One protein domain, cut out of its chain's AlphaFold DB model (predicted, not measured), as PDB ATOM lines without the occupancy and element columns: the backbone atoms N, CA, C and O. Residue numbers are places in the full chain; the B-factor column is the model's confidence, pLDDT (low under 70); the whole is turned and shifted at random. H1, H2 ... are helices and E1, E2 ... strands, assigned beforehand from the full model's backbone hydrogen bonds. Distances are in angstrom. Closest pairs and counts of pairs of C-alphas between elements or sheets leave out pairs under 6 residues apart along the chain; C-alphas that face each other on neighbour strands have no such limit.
ATOM      1  N   ALA A  12     229.798 249.000 246.697       94.06
ATOM      2  CA  ALA A  12     230.647 249.319 247.842       94.06
ATOM      3  C   ALA A  12     229.859 249.612 249.129       94.06
ATOM      4  O   ALA A  12     230.406 249.527 250.227       94.06
ATOM      5  N   ASP A  13     228.578 249.966 249.009       91.88
ATOM      6  CA  ASP A  13     227.714 250.263 250.153       91.88
ATOM      7  C   ASP A  13     227.030 249.002 250.701       91.88
ATOM      8  O   ASP A  13     226.429 249.033 251.773       91.88
ATOM      9  N   LYS A  14     227.116 247.871 249.988       92.44
ATOM     10  CA  LYS A  14     226.524 246.604 250.425       92.44
ATOM     11  C   LYS A  14     227.409 245.966 251.491       92.44
ATOM     12  O   LYS A  14     228.595 245.743 251.256       92.44
ATOM     13  N   LYS A  15     226.824 245.602 252.637       91.69
ATOM     14  CA  LYS A  15     227.542 244.985 253.770       91.69
ATOM     15  C   LYS A  15     228.319 243.720 253.382       91.69
ATOM     16  O   LYS A  15     229.453 243.552 253.806       91.69
ATOM     17  N   ASN A  16     227.719 242.863 252.555       92.56
ATOM     18  CA  ASN A  16     228.260 241.540 252.209       92.56
ATOM     19  C   ASN A  16     229.008 241.520 250.864       92.56
ATOM     20  O   ASN A  16     229.135 240.473 250.241       92.56
ATOM     21  N   GLU A  17     229.445 242.678 250.376       95.75
ATOM     22  CA  GLU A  17     230.295 242.775 249.190       95.75
ATOM     23  C   GLU A  17     231.756 242.943 249.627       95.75
ATOM     24  O   GLU A  17     232.032 243.641 250.606       95.75
ATOM     25  N   ALA A  18     232.682 242.295 248.927       97.19
ATOM     26  CA  ALA A  18     234.108 242.384 249.197       97.19
ATOM     27  C   ALA A  18     234.897 242.257 247.893       97.19
ATOM     28  O   ALA A  18     234.656 241.346 247.100       97.19
ATOM     29  N   LEU A  19     235.887 243.128 247.720       97.81
ATOM     30  CA  LEU A  19     236.882 243.031 246.663       97.81
ATOM     31  C   LEU A  19     238.154 242.456 247.271       97.81
ATOM     32  O   LEU A  19     238.761 243.087 248.133       97.81
ATOM     33  N   ILE A  20     238.549 241.264 246.842       97.75
ATOM     34  CA  ILE A  20     239.709 240.559 247.392       97.75
ATOM     35  C   ILE A  20     240.845 240.647 246.375       97.75
ATOM     36  O   ILE A  20     240.687 240.235 245.226       97.75
ATOM     37  N   ASN A  21     241.976 241.209 246.788       97.75
ATOM     38  CA  ASN A  21     243.174 241.283 245.965       97.75
ATOM     39  C   ASN A  21     243.989 239.977 246.047       97.75
ATOM     40  O   ASN A  21     243.814 239.182 246.970       97.75
ATOM     41  N   TYR A  22     244.920 239.760 245.110       96.62
ATOM     42  CA  TYR A  22     245.712 238.520 245.016       96.62
ATOM     43  C   TYR A  22     246.525 238.191 246.282       96.62
ATOM     44  O   TYR A  22     246.884 237.040 246.506       96.62
ATOM     45  N   ASN A  23     246.841 239.202 247.093       96.69
ATOM     46  CA  ASN A  23     247.609 239.085 248.331       96.69
ATOM     47  C   ASN A  23     246.725 238.930 249.584       96.69
ATOM     48  O   ASN A  23     247.236 239.022 250.697       96.69
ATOM     49  N   GLY A  24     245.411 238.759 249.413       98.06
ATOM     50  CA  GLY A  24     244.448 238.644 250.506       98.06
ATOM     51  C   GLY A  24     243.994 239.976 251.108       98.06
ATOM     52  O   GLY A  24     243.120 239.963 251.972       98.06
ATOM     53  N   ASP A  25     244.515 241.128 250.668       98.50
ATOM     54  CA  ASP A  25     243.980 242.425 251.098       98.50
ATOM     55  C   ASP A  25     242.547 242.611 250.579       98.50
ATOM     56  O   ASP A  25     242.247 242.329 249.417       98.50
ATOM     57  N   VAL A  26     241.666 243.120 251.442       98.44
ATOM     58  CA  VAL A  26     240.244 243.308 251.138       98.44
ATOM     59  C   VAL A  26     239.909 244.790 251.026       98.44
ATOM     60  O   VAL A  26     240.308 245.601 251.861       98.44
ATOM     61  N   PHE A  27     239.131 245.144 250.006       98.12
ATOM     62  CA  PHE A  27     238.691 246.499 249.688       98.12
ATOM     63  C   PHE A  27     237.174 246.543 249.473       98.12
ATOM     64  O   PHE A  27     236.524 245.522 249.252       98.12
ATOM     65  N   LYS A  28     236.606 247.752 249.505       96.88
ATOM     66  CA  LYS A  28     235.190 247.999 249.179       96.88
ATOM     67  C   LYS A  28     234.977 248.774 247.888       96.88
ATOM     68  O   LYS A  28     233.864 248.822 247.389       96.88
ATOM     69  N   CYS A  29     236.000 249.442 247.363       95.62
ATOM     70  CA  CYS A  29     235.835 250.366 246.247       95.62
ATOM     71  C   CYS A  29     237.001 250.257 245.267       95.62
ATOM     72  O   CYS A  29     238.154 250.293 245.681       95.62
ATOM     73  N   THR A  30     236.690 250.192 243.971       95.88
ATOM     74  CA  THR A  30     237.683 250.227 242.885       95.88
ATOM     75  C   THR A  30     238.075 251.643 242.459       95.88
ATOM     76  O   THR A  30     238.972 251.809 241.642       95.88
ATOM     77  N   ALA A  31     237.425 252.684 242.992       95.62
ATOM     78  CA  ALA A  31     237.715 254.081 242.648       95.62
ATOM     79  C   ALA A  31     238.922 254.668 243.411       95.62
ATOM     80  O   ALA A  31     239.142 255.882 243.383       95.62
ATOM     81  N   ARG A  32     239.657 253.836 244.154       94.75
ATOM     82  CA  ARG A  32     240.880 254.175 244.891       94.75
ATOM     83  C   ARG A  32     241.911 253.077 244.658       94.75
ATOM     84  O   ARG A  32     241.538 251.926 244.453       94.75
ATOM     85  N   ASP A  33     243.186 253.439 244.737       96.38
ATOM     86  CA  ASP A  33     244.287 252.498 244.528       96.38
ATOM     87  C   ASP A  33     244.295 251.387 245.583       96.38
ATOM     88  O   ASP A  33     244.035 251.640 246.767       96.38
ATOM     89  N   PHE A  34     244.679 250.174 245.175       96.88
ATOM     90  CA  PHE A  34     244.789 248.996 246.041       96.88
ATOM     91  C   PHE A  34     246.075 249.002 246.877       96.88
ATOM     92  O   PHE A  34     246.915 248.111 246.793       96.88
ATOM     93  N   THR A  35     246.239 250.044 247.689       96.94
ATOM     94  CA  THR A  35     247.337 250.167 248.652       96.94
ATOM     95  C   THR A  35     246.933 249.609 250.011       96.94
ATOM     96  O   THR A  35     245.753 249.604 250.372       96.94
ATOM     97  N   LYS A  36     247.913 249.220 250.837       96.00
ATOM     98  CA  LYS A  36     247.633 248.745 252.200       96.00
ATOM     99  C   LYS A  36     246.870 249.782 253.035       96.00
ATOM    100  O   LYS A  36     245.933 249.425 253.739       96.00
ATOM    101  N   GLN A  37     247.196 251.067 252.883       95.38
ATOM    102  CA  GLN A  37     246.485 252.179 253.531       95.38
ATOM    103  C   GLN A  37     245.004 252.250 253.127       95.38
ATOM    104  O   GLN A  37     244.148 252.697 253.895       95.38
ATOM    105  N   ASN A  38     244.694 251.829 251.899       96.06
ATOM    106  CA  ASN A  38     243.334 251.830 251.396       96.06
ATOM    107  C   ASN A  38     242.537 250.578 251.748       96.06
ATOM    108  O   ASN A  38     241.307 250.669 251.706       96.06
ATOM    109  N   SER A  39     243.205 249.488 252.134       97.19
ATOM    110  CA  SER A  39     242.555 248.240 252.533       97.19
ATOM    111  C   SER A  39     241.595 248.446 253.706       97.19
ATOM    112  O   SER A  39     241.785 249.285 254.589       97.19
ATOM    113  N   GLU A  40     240.511 247.688 253.673       97.69
ATOM    114  CA  GLU A  40     239.436 247.691 254.660       97.69
ATOM    115  C   GLU A  40     239.326 246.356 255.391       97.69
ATOM    116  O   GLU A  40     238.512 246.239 256.299       97.69
ATOM    117  N   GLY A  41     240.159 245.379 255.045       98.12
ATOM    118  CA  GLY A  41     240.292 244.122 255.760       98.12
ATOM    119  C   GLY A  41     241.369 243.230 255.156       98.12
ATOM    120  O   GLY A  41     242.097 243.632 254.245       98.12
ATOM    121  N   VAL A  42     241.439 242.002 255.654       98.50
ATOM    122  CA  VAL A  42     242.299 240.933 255.136       98.50
ATOM    123  C   VAL A  42     241.545 239.603 255.164       98.50
ATOM    124  O   VAL A  42     240.808 239.330 256.114       98.50
ATOM    125  N   LEU A  43     241.701 238.796 254.116       98.56
ATOM    126  CA  LEU A  43     241.208 237.424 254.058       98.56
ATOM    127  C   LEU A  43     242.134 236.524 254.884       98.56
ATOM    128  O   LEU A  43     243.344 236.499 254.659       98.56
ATOM    129  N   LEU A  44     241.560 235.808 255.844       98.38
ATOM    130  CA  LEU A  44     242.256 234.852 256.695       98.38
ATOM    131  C   LEU A  44     242.279 233.458 256.052       98.38
ATOM    132  O   LEU A  44     241.492 233.150 255.156       98.38
ATOM    133  N   GLU A  45     243.171 232.595 256.539       97.00
ATOM    134  CA  GLU A  45     243.346 231.224 256.033       97.00
ATOM    135  C   GLU A  45     242.100 230.344 256.208       97.00
ATOM    136  O   GLU A  45     241.883 229.415 255.436       97.00
ATOM    137  N   ASP A  46     241.251 230.655 257.188       97.94
ATOM    138  CA  ASP A  46     239.988 229.955 257.437       97.94
ATOM    139  C   ASP A  46     238.836 230.425 256.524       97.94
ATOM    140  O   ASP A  46     237.699 229.972 256.667       97.94
ATOM    141  N   GLY A  47     239.119 231.334 255.585       96.31
ATOM    142  CA  GLY A  47     238.151 231.896 254.647       96.31
ATOM    143  C   GLY A  47     237.322 233.054 255.206       96.31
ATOM    144  O   GLY A  47     236.467 233.583 254.492       96.31
ATOM    145  N   GLN A  48     237.558 233.482 256.451       98.19
ATOM    146  CA  GLN A  48     236.882 234.639 257.033       98.19
ATOM    147  C   GLN A  48     237.595 235.945 256.672       98.19
ATOM    148  O   GLN A  48     238.812 235.998 256.508       98.19
ATOM    149  N   ILE A  49     236.835 237.039 256.577       98.31
ATOM    150  CA  ILE A  49     237.408 238.379 256.396       98.31
ATOM    151  C   ILE A  49     237.522 239.057 257.758       98.31
ATOM    152  O   ILE A  49     236.516 239.322 258.418       98.31
ATOM    153  N   ASN A  50     238.746 239.417 258.135       98.00
ATOM    154  CA  ASN A  50     238.991 240.328 259.242       98.00
ATOM    155  C   ASN A  50     238.870 241.777 258.749       98.00
ATOM    156  O   ASN A  50     239.802 242.316 258.149       98.00
ATOM    157  N   TRP A  51     237.710 242.398 258.971       97.94
ATOM    158  CA  TRP A  51     237.448 243.790 258.598       97.94
ATOM    159  C   TRP A  51     238.107 244.777 259.567       97.94
ATOM    160  O   TRP A  51     237.991 244.660 260.785       97.94
ATOM    161  N   PHE A  52     238.744 245.807 259.020       97.56
ATOM    162  CA  PHE A  52     239.352 246.900 259.773       97.56
ATOM    163  C   PHE A  52     238.329 247.985 260.133       97.56
ATOM    164  O   PHE A  52     237.252 248.090 259.544       97.56
ATOM    165  N   GLU A  53     238.701 248.872 261.060       96.19
ATOM    166  CA  GLU A  53     237.862 249.990 261.525       96.19
ATOM    167  C   GLU A  53     237.351 250.874 260.369       96.19
ATOM    168  O   GLU A  53     236.226 251.376 260.395       96.19
ATOM    169  N   LYS A  54     238.149 251.031 259.305       94.94
ATOM    170  CA  LYS A  54     237.768 251.798 258.113       94.94
ATOM    171  C   LYS A  54     236.489 251.266 257.452       94.94
ATOM    172  O   LYS A  54     235.667 252.070 257.012       94.94
ATOM    173  N   ASN A  55     236.285 249.948 257.439       96.50
ATOM    174  CA  ASN A  55     235.054 249.346 256.927       96.50
ATOM    175  C   ASN A  55     233.838 249.752 257.766       96.50
ATOM    176  O   ASN A  55     232.813 250.168 257.227       96.50
ATOM    177  N   GLN A  56     233.976 249.704 259.091       94.12
ATOM    178  CA  GLN A  56     232.915 250.102 260.014       94.12
ATOM    179  C   GLN A  56     232.560 251.586 259.836       94.12
ATOM    180  O   GLN A  56     231.382 251.933 259.730       94.12
ATOM    181  N   LYS A  57     233.577 252.453 259.690       93.75
ATOM    182  CA  LYS A  57     233.393 253.878 259.366       93.75
ATOM    183  C   LYS A  57     232.602 254.065 258.071       93.75
ATOM    184  O   LYS A  57     231.654 254.846 258.054       93.75
ATOM    185  N   ARG A  58     232.926 253.322 257.006       94.12
ATOM    186  CA  ARG A  58     232.178 253.372 255.739       94.12
ATOM    187  C   ARG A  58     230.710 253.007 255.921       94.12
ATOM    188  O   ARG A  58     229.853 253.740 255.431       94.12
ATOM    189  N   MET A  59     230.427 251.902 256.610       92.69
ATOM    190  CA  MET A  59     229.056 251.408 256.794       92.69
ATOM    191  C   MET A  59     228.165 252.405 257.546       92.69
ATOM    192  O   MET A  59     226.958 252.423 257.323       92.69
ATOM    193  N   GLY A  60     228.751 253.266 258.382       91.44
ATOM    194  CA  GLY A  60     228.029 254.336 259.071       91.44
ATOM    195  C   GLY A  60     227.991 255.686 258.344       91.44
ATOM    196  O   GLY A  60     227.150 256.512 258.667       91.44
ATOM    197  N   ALA A  61     228.874 255.967 257.383       92.19
ATOM    198  CA  ALA A  61     229.111 257.353 256.958       92.19
ATOM    199  C   ALA A  61     228.017 257.962 256.056       92.19
ATOM    200  O   ALA A  61     227.730 259.154 256.157       92.19
ATOM    201  N   LYS A  62     227.412 257.171 255.158       87.94
ATOM    202  CA  LYS A  62     226.682 257.685 253.979       87.94
ATOM    203  C   LYS A  62     225.484 258.592 254.308       87.94
ATOM    204  O   LYS A  62     225.213 259.502 253.539       87.94
ATOM    205  N   LEU A  63     224.798 258.402 255.437       89.12
ATOM    206  CA  LEU A  63     223.591 259.168 255.808       89.12
ATOM    207  C   LEU A  63     223.780 260.082 257.032       89.12
ATOM    208  O   LEU A  63     222.812 260.639 257.546       89.12
ATOM    209  N   ASN A  64     225.023 260.267 257.480       90.88
ATOM    210  CA  ASN A  64     225.338 261.042 258.685       90.88
ATOM    211  C   ASN A  64     225.781 262.485 258.401       90.88
ATOM    212  O   ASN A  64     226.084 263.233 259.326       90.88
ATOM    213  N   ASN A  65     225.825 262.895 257.133       93.62
ATOM    214  CA  ASN A  65     226.162 264.264 256.749       93.62
ATOM    215  C   ASN A  65     224.992 265.214 257.057       93.62
ATOM    216  O   ASN A  65     223.902 265.035 256.508       93.62
ATOM    217  N   LYS A  66     225.219 266.242 257.881       94.88
ATOM    218  CA  LYS A  66     224.170 267.167 258.342       94.88
ATOM    219  C   LYS A  66     223.396 267.834 257.186       94.88
ATOM    220  O   LYS A  66     222.171 267.710 257.172       94.88
ATOM    221  N   PRO A  67     224.045 268.410 256.150       94.94
ATOM    222  CA  PRO A  67     223.339 268.923 254.978       94.94
ATOM    223  C   PRO A  67     222.436 267.897 254.291       94.94
ATOM    224  O   PRO A  67     221.419 268.269 253.720       94.94
ATOM    225  N   CYS A  68     222.794 266.606 254.311       94.81
ATOM    226  CA  CYS A  68     221.943 265.554 253.758       94.81
ATOM    227  C   CYS A  68     220.732 265.270 254.651       94.81
ATOM    228  O   CYS A  68     219.646 265.094 254.108       94.81
ATOM    229  N   GLN A  69     220.897 265.249 255.977       94.06
ATOM    230  CA  GLN A  69     219.808 265.003 256.933       94.06
ATOM    231  C   GLN A  69     218.711 266.077 256.870       94.06
ATOM    232  O   GLN A  69     217.543 265.778 257.094       94.06
ATOM    233  N   GLU A  70     219.077 267.302 256.496       95.56
ATOM    234  CA  GLU A  70     218.153 268.425 256.293       95.56
ATOM    235  C   GLU A  70     217.668 268.546 254.828       95.56
ATOM    236  O   GLU A  70     216.813 269.371 254.507       95.56
ATOM    237  N   CYS A  71     218.194 267.734 253.900       95.62
ATOM    238  CA  CYS A  71     217.909 267.862 252.470       95.62
ATOM    239  C   CYS A  71     216.611 267.151 252.068       95.62
ATOM    240  O   CYS A  71     216.526 265.922 252.082       95.62
ATOM    241  N   ALA A  72     215.647 267.917 251.553       94.50
ATOM    242  CA  ALA A  72     214.348 267.408 251.105       94.50
ATOM    243  C   ALA A  72     214.429 266.318 250.017       94.50
ATOM    244  O   ALA A  72     213.535 265.483 249.908       94.50
ATOM    245  N   ILE A  73     215.500 266.303 249.212       93.12
ATOM    246  CA  ILE A  73     215.677 265.313 248.140       93.12
ATOM    247  C   ILE A  73     216.559 264.127 248.541       93.12
ATOM    248  O   ILE A  73     216.897 263.317 247.676       93.12
ATOM    249  N   LEU A  74     216.959 263.997 249.814       92.94
ATOM    250  CA  LEU A  74     217.751 262.854 250.285       92.94
ATOM    251  C   LEU A  74     217.143 261.497 249.872       92.94
ATOM    252  O   LEU A  74     217.910 260.673 249.372       92.94
ATOM    253  N   PRO A  75     215.818 261.257 249.970       89.12
ATOM    254  CA  PRO A  75     215.226 259.986 249.546       89.12
ATOM    255  C   PRO A  75     215.433 259.665 248.061       89.12
ATOM    256  O   PRO A  75     215.487 258.501 247.690       89.12
ATOM    257  N   LEU A  76     215.596 260.675 247.204       89.00
ATOM    258  CA  LEU A  76     215.889 260.478 245.782       89.00
ATOM    259  C   LEU A  76     217.396 260.319 245.545       89.00
ATOM    260  O   LEU A  76     217.850 259.447 244.803       89.00
ATOM    261  N   CYS A  77     218.177 261.181 246.195       89.69
ATOM    262  CA  CYS A  77     219.615 261.345 246.010       89.69
ATOM    263  C   CYS A  77     220.447 260.219 246.645       89.69
ATOM    264  O   CYS A  77     221.496 259.836 246.123       89.69
ATOM    265  N   GLY A  78     220.000 259.697 247.791       90.12
ATOM    266  CA  GLY A  78     220.685 258.653 248.549       90.12
ATOM    267  C   GLY A  78     222.085 259.044 249.033       90.12
ATOM    268  O   GLY A  78     222.924 258.169 249.188       90.12
ATOM    269  N   ALA A  79     222.371 260.338 249.219       91.06
ATOM    270  CA  ALA A  79     223.631 260.882 249.754       91.06
ATOM    271  C   ALA A  79     224.938 260.547 248.991       91.06
ATOM    272  O   ALA A  79     226.037 260.848 249.461       91.06
ATOM    273  N   GLY A  80     224.847 260.007 247.773       90.50
ATOM    274  CA  GLY A  80     226.001 259.861 246.885       90.50
ATOM    275  C   GLY A  80     226.937 258.703 247.252       90.50
ATOM    276  O   GLY A  80     226.504 257.561 247.370       90.50
ATOM    277  N   CYS A  81     228.243 258.974 247.327       92.88
ATOM    278  CA  CYS A  81     229.292 257.961 247.459       92.88
ATOM    279  C   CYS A  81     229.784 257.831 248.910       92.88
ATOM    280  O   CYS A  81     230.237 258.819 249.491       92.88
ATOM    281  N   SER A  82     229.795 256.615 249.476       93.81
ATOM    282  CA  SER A  82     230.333 256.383 250.829       93.81
ATOM    283  C   SER A  82     231.835 256.650 250.948       93.81
ATOM    284  O   SER A  82     232.292 256.994 252.032       93.81
ATOM    285  N   GLN A  83     232.601 256.554 249.850       95.12
ATOM    286  CA  GLN A  83     234.019 256.941 249.837       95.12
ATOM    287  C   GLN A  83     234.187 258.433 250.133       95.12
ATOM    288  O   GLN A  83     235.030 258.808 250.938       95.12
ATOM    289  N   VAL A  84     233.354 259.276 249.520       94.50
ATOM    290  CA  VAL A  84     233.384 260.717 249.789       94.50
ATOM    291  C   VAL A  84     232.906 260.988 251.210       94.50
ATOM    292  O   VAL A  84     233.517 261.788 251.899       94.50
ATOM    293  N   ALA A  85     231.900 260.256 251.697       94.25
ATOM    294  CA  ALA A  85     231.426 260.400 253.074       94.25
ATOM    295  C   ALA A  85     232.535 260.159 254.118       94.25
ATOM    296  O   ALA A  85     232.679 260.952 255.048       94.25
ATOM    297  N   ILE A  86     233.346 259.103 253.956       94.81
ATOM    298  CA  ILE A  86     234.469 258.834 254.873       94.81
ATOM    299  C   ILE A  86     235.613 259.845 254.717       94.81
ATOM    300  O   ILE A  86     236.240 260.206 255.709       94.81
ATOM    301  N   GLU A  87     235.879 260.331 253.501       93.94
ATOM    302  CA  GLU A  87     236.952 261.300 253.219       93.94
ATOM    303  C   GLU A  87     236.604 262.723 253.671       93.94
ATOM    304  O   GLU A  87     237.492 263.473 254.077       93.94
ATOM    305  N   SER A  88     235.318 263.082 253.672       93.44
ATOM    306  CA  SER A  88     234.823 264.351 254.213       93.44
ATOM    307  C   SER A  88     235.098 264.488 255.713       93.44
ATOM    308  O   SER A  88     235.176 265.608 256.213       93.44
ATOM    309  N   ASN A  89     235.279 263.370 256.431       88.12
ATOM    310  CA  ASN A  89     235.690 263.327 257.837       88.12
ATOM    311  C   ASN A  89     234.870 264.272 258.743       88.12
ATOM    312  O   ASN A  89     235.420 265.084 259.488       88.12
ATOM    313  N   GLY A  90     233.540 264.210 258.618       85.69
ATOM    314  CA  GLY A  90     232.603 265.015 259.411       85.69
ATOM    315  C   GLY A  90     232.408 266.459 258.939       85.69
ATOM    316  O   GLY A  90     231.643 267.190 259.560       85.69
ATOM    317  N   LYS A  91     233.063 266.885 257.853       93.56
ATOM    318  CA  LYS A  91     232.785 268.181 257.222       93.56
ATOM    319  C   LYS A  91     231.514 268.109 256.389       93.56
ATOM    320  O   LYS A  91     231.296 267.134 255.670       93.56
ATOM    321  N   ASP A  92     230.741 269.186 256.435       95.06
ATOM    322  CA  ASP A  92     229.548 269.365 255.618       95.06
ATOM    323  C   ASP A  92     229.900 269.346 254.125       95.06
ATOM    324  O   ASP A  92     230.810 270.043 253.670       95.06
ATOM    325  N   TYR A  93     229.166 268.549 253.348       93.44
ATOM    326  CA  TYR A  93     229.347 268.476 251.900       93.44
ATOM    327  C   TYR A  93     228.040 268.194 251.151       93.44
ATOM    328  O   TYR A  93     227.058 267.707 251.708       93.44
ATOM    329  N   CYS A  94     228.043 268.447 249.845       93.44
ATOM    330  CA  CYS A  94     227.065 267.900 248.912       93.44
ATOM    331  C   CYS A  94     227.824 267.275 247.743       93.44
ATOM    332  O   CYS A  94     228.479 267.989 246.990       93.44
ATOM    333  N   MET A  95     227.710 265.954 247.560       90.69
ATOM    334  CA  MET A  95     228.400 265.222 246.481       90.69
ATOM    335  C   MET A  95     228.132 265.814 245.089       90.69
ATOM    336  O   MET A  95     228.974 265.736 244.200       90.69
ATOM    337  N   TYR A  96     226.943 266.386 244.900       89.88
ATOM    338  CA  TYR A  96     226.502 266.934 243.622       89.88
ATOM    339  C   TYR A  96     226.588 268.461 243.546       89.88
ATOM    340  O   TYR A  96     226.302 269.015 242.488       89.88
ATOM    341  N   ASN A  97     226.963 269.131 244.644       92.44
ATOM    342  CA  ASN A  97     226.997 270.589 244.762       92.44
ATOM    343  C   ASN A  97     225.699 271.272 244.270       92.44
ATOM    344  O   ASN A  97     225.740 272.241 243.517       92.44
ATOM    345  N   TYR A  98     224.537 270.709 244.625       93.38
ATOM    346  CA  TYR A  98     223.235 271.211 244.174       93.38
ATOM    347  C   TYR A  98     222.735 272.366 245.034       93.38
ATOM    348  O   TYR A  98     222.684 272.262 246.261       93.38
ATOM    349  N   ASP A  99     222.260 273.408 244.363       95.12
ATOM    350  CA  ASP A  99     221.404 274.431 244.949       95.12
ATOM    351  C   ASP A  99     219.925 273.989 244.976       95.12
ATOM    352  O   ASP A  99     219.551 272.919 244.482       95.12
ATOM    353  N   GLU A 100     219.059 274.810 245.572       95.06
ATOM    354  CA  GLU A 100     217.624 274.511 245.681       95.06
ATOM    355  C   GLU A 100     216.903 274.444 244.329       95.06
ATOM    356  O   GLU A 100     215.959 273.665 244.168       95.06
ATOM    357  N   THR A 101     217.348 275.221 243.340       96.44
ATOM    358  CA  THR A 101     216.786 275.183 241.986       96.44
ATOM    359  C   THR A 101     217.037 273.814 241.367       96.44
ATOM    360  O   THR A 101     216.100 273.139 240.933       96.44
ATOM    361  N   ARG A 102     218.282 273.340 241.428       94.69
ATOM    362  CA  ARG A 102     218.676 272.054 240.869       94.69
ATOM    363  C   ARG A 102     218.021 270.881 241.589       94.69
ATOM    364  O   ARG A 102     217.635 269.906 240.943       94.69
ATOM    365  N   LYS A 103     217.835 270.974 242.910       94.44
ATOM    366  CA  LYS A 103     217.086 269.970 243.684       94.44
ATOM    367  C   LYS A 103     215.648 269.829 243.171       94.44
ATOM    368  O   LYS A 103     215.193 268.710 242.949       94.44
ATOM    369  N   LYS A 104     214.950 270.946 242.932       95.56
ATOM    370  CA  LYS A 104     213.573 270.945 242.401       95.56
ATOM    371  C   LYS A 104     213.492 270.373 240.988       95.56
ATOM    372  O   LYS A 104     212.572 269.614 240.691       95.56
ATOM    373  N   GLU A 105     214.451 270.702 240.127       94.12
ATOM    374  CA  GLU A 105     214.533 270.131 238.778       94.12
ATOM    375  C   GLU A 105     214.688 268.609 238.809       94.12
ATOM    376  O   GLU A 105     214.028 267.908 238.043       94.12
ATOM    377  N   ASP A 106     215.521 268.089 239.714       90.69
ATOM    378  CA  ASP A 106     215.728 266.651 239.872       90.69
ATOM    379  C   ASP A 106     214.459 265.935 240.368       90.69
ATOM    380  O   ASP A 106     214.140 264.861 239.853       90.69
ATOM    381  N   VAL A 107     213.692 266.548 241.278       92.81
ATOM    382  CA  VAL A 107     212.371 266.038 241.701       92.81
ATOM    383  C   VAL A 107     211.394 266.015 240.526       92.81
ATOM    384  O   VAL A 107     210.775 264.985 240.264       92.81
ATOM    385  N   LYS A 108     211.271 267.129 239.790       93.50
ATOM    386  CA  LYS A 108     210.362 267.232 238.638       93.50
ATOM    387  C   LYS A 108     210.701 266.198 237.569       93.50
ATOM    388  O   LYS A 108     209.801 265.540 237.058       93.50
ATOM    389  N   ARG A 109     211.987 266.052 237.237       90.19
ATOM    390  CA  ARG A 109     212.451 265.054 236.268       90.19
ATOM    391  C   ARG A 109     212.057 263.650 236.717       90.19
ATOM    392  O   ARG A 109     211.469 262.923 235.929       90.19
ATOM    393  N   HIS A 110     212.331 263.304 237.974       87.88
ATOM    394  CA  HIS A 110     212.019 261.975 238.489       87.88
ATOM    395  C   HIS A 110     210.513 261.667 238.459       87.88
ATOM    396  O   HIS A 110     210.126 260.562 238.094       87.88
ATOM    397  N   PHE A 111     209.670 262.654 238.776       90.75
ATOM    398  CA  PHE A 111     208.217 262.527 238.663       90.75
ATOM    399  C   PHE A 111     207.757 262.274 237.218       90.75
ATOM    400  O   PHE A 111     206.924 261.407 236.980       90.75
ATOM    401  N   ILE A 112     208.301 263.005 236.239       91.81
ATOM    402  CA  ILE A 112     207.957 262.804 234.822       91.81
ATOM    403  C   ILE A 112     208.384 261.403 234.361       91.81
ATOM    404  O   ILE A 112     207.566 260.669 233.815       91.81
ATOM    405  N   GLU A 113     209.623 261.001 234.658       86.94
ATOM    406  CA  GLU A 113     210.152 259.673 234.311       86.94
ATOM    407  C   GLU A 113     209.303 258.541 234.918       86.94
ATOM    408  O   GLU A 113     209.070 257.524 234.264       86.94
ATOM    409  N   SER A 114     208.801 258.703 236.149       84.94
ATOM    410  CA  SER A 114     207.947 257.687 236.777       84.94
ATOM    411  C   SER A 114     206.561 257.590 236.140       84.94
ATOM    412  O   SER A 114     205.953 256.529 236.184       84.94
ATOM    413  N   MET A 115     206.050 258.677 235.554       87.56
ATOM    414  CA  MET A 115     204.775 258.664 234.828       87.56
ATOM    415  C   MET A 115     204.909 257.977 233.464       87.56
ATOM    416  O   MET A 115     204.009 257.252 233.051       87.56
ATOM    417  N   GLU A 116     206.040 258.164 232.782       84.88
ATOM    418  CA  GLU A 116     206.315 257.531 231.484       84.88
ATOM    419  C   GLU A 116     206.476 256.007 231.599       84.88
ATOM    420  O   GLU A 116     206.060 255.278 230.703       84.88
ATOM    421  N   GLN A 117     207.000 255.507 232.723       64.75
ATOM    422  CA  GLN A 117     207.114 254.064 232.988       64.75
ATOM    423  C   GLN A 117     205.771 253.358 233.233       64.75
ATOM    424  O   GLN A 117     205.718 252.135 233.164       64.75
ATOM    425  N   VAL A 118     204.701 254.106 233.522       59.31
ATOM    426  CA  VAL A 118     203.341 253.575 233.745       59.31
ATOM    427  C   VAL A 118     202.509 253.598 232.452       59.31
ATOM    428  O   VAL A 118     201.434 253.011 232.394       59.31
TER     429      VAL A 118
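AT A GLANCE: This is residues 12 to 118 of the 120 residues of an uncharacterized protein of Bacteroidetes bacterium HGW-Bacteroidetes-12 (UniProt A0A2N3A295). Picture a long, loosely built chain with a small three-stranded sheet and its loops at one end and one long helix, H5, across the other. Between them H1 leads away from the sheet and meets H4, and the short helices H2 and H3 sit in loops on the way to H5, whose residues 111 to 116 stick out together with residues 117 and 118. The printed part has 107 residues, with three named strands followed by five named helices, E1 E2 E3 H1 H2 H3 H4 H5; the sheet's order is E1 - E2 - E3, all antiparallel. The class is mostly helix, though under half of the residues, 49 of 107, are in named elements. The whole is loose, with a radius of gyration of the C-alphas of 17.4 A and spans of 52 by 36 by 20 A.

HOW THE PARTS SIT: Start with the sheet, a meander, each strand the antiparallel neighbour of the one before: E1, residues 25 to 27, E2, residues 41 to 43, and E3, residues 49 to 51. In the hairpin of E1 and E2, look for N 26 and O 41, 2.9 A apart; in that of E2 and E3, for N 50 and O 42, also 2.9 A apart. Residues 19 to 20 pair antiparallel with residues 26 to 27 of E1. H1, residues 53 to 61, only grazes the sheet, with its residues 53 to 55. It touches H4, residues 82 to 87, at a steep tilt of 66 degrees, opposite ways; their closest C-alphas, those of Ala 61 and Ala 85, are 5.5 A apart. H2, residues 66 to 69, touches no helix; it is close to but not clearly touching H3, residues 74 to 77, with the C-alphas of Cys 68 and Leu 74 closest at 6.1 A. H3 is close to but not clearly touching H5, residues 100 to 116, with the C-alphas of Leu 76 and Val 107 closest at 7.7 A. H4 and H5 are apart. In H1, H4 and H5 every O i to N i+4 pair is within hydrogen-bond range; H2 and H3 are too short for such a pair.

IN THESE COORDINATES: Find C-alpha 25 at (243.980, 242.425, 251.098), where E1 begins; E1, E2 and E3 measure 6.8, 7.0 and 5.8 A from first to last C-alpha. H1 runs 12.3 A from C-alpha 53 at (237.862, 249.990, 261.525). H2, H3 and H4 measure 5.1, 4.9 and 8.6 A. H5 runs 24.9 A to C-alpha 116 at (206.315, 257.531, 231.484).

THE WHOLE: The C-alphas of Glu 45 and Thr 101, the two farthest apart, are 53.2 A from each other. The printed part has no cut. The links E1 to E2 and H4 to H5 are long. Confidence is low, under 70, at residues 117 to 118.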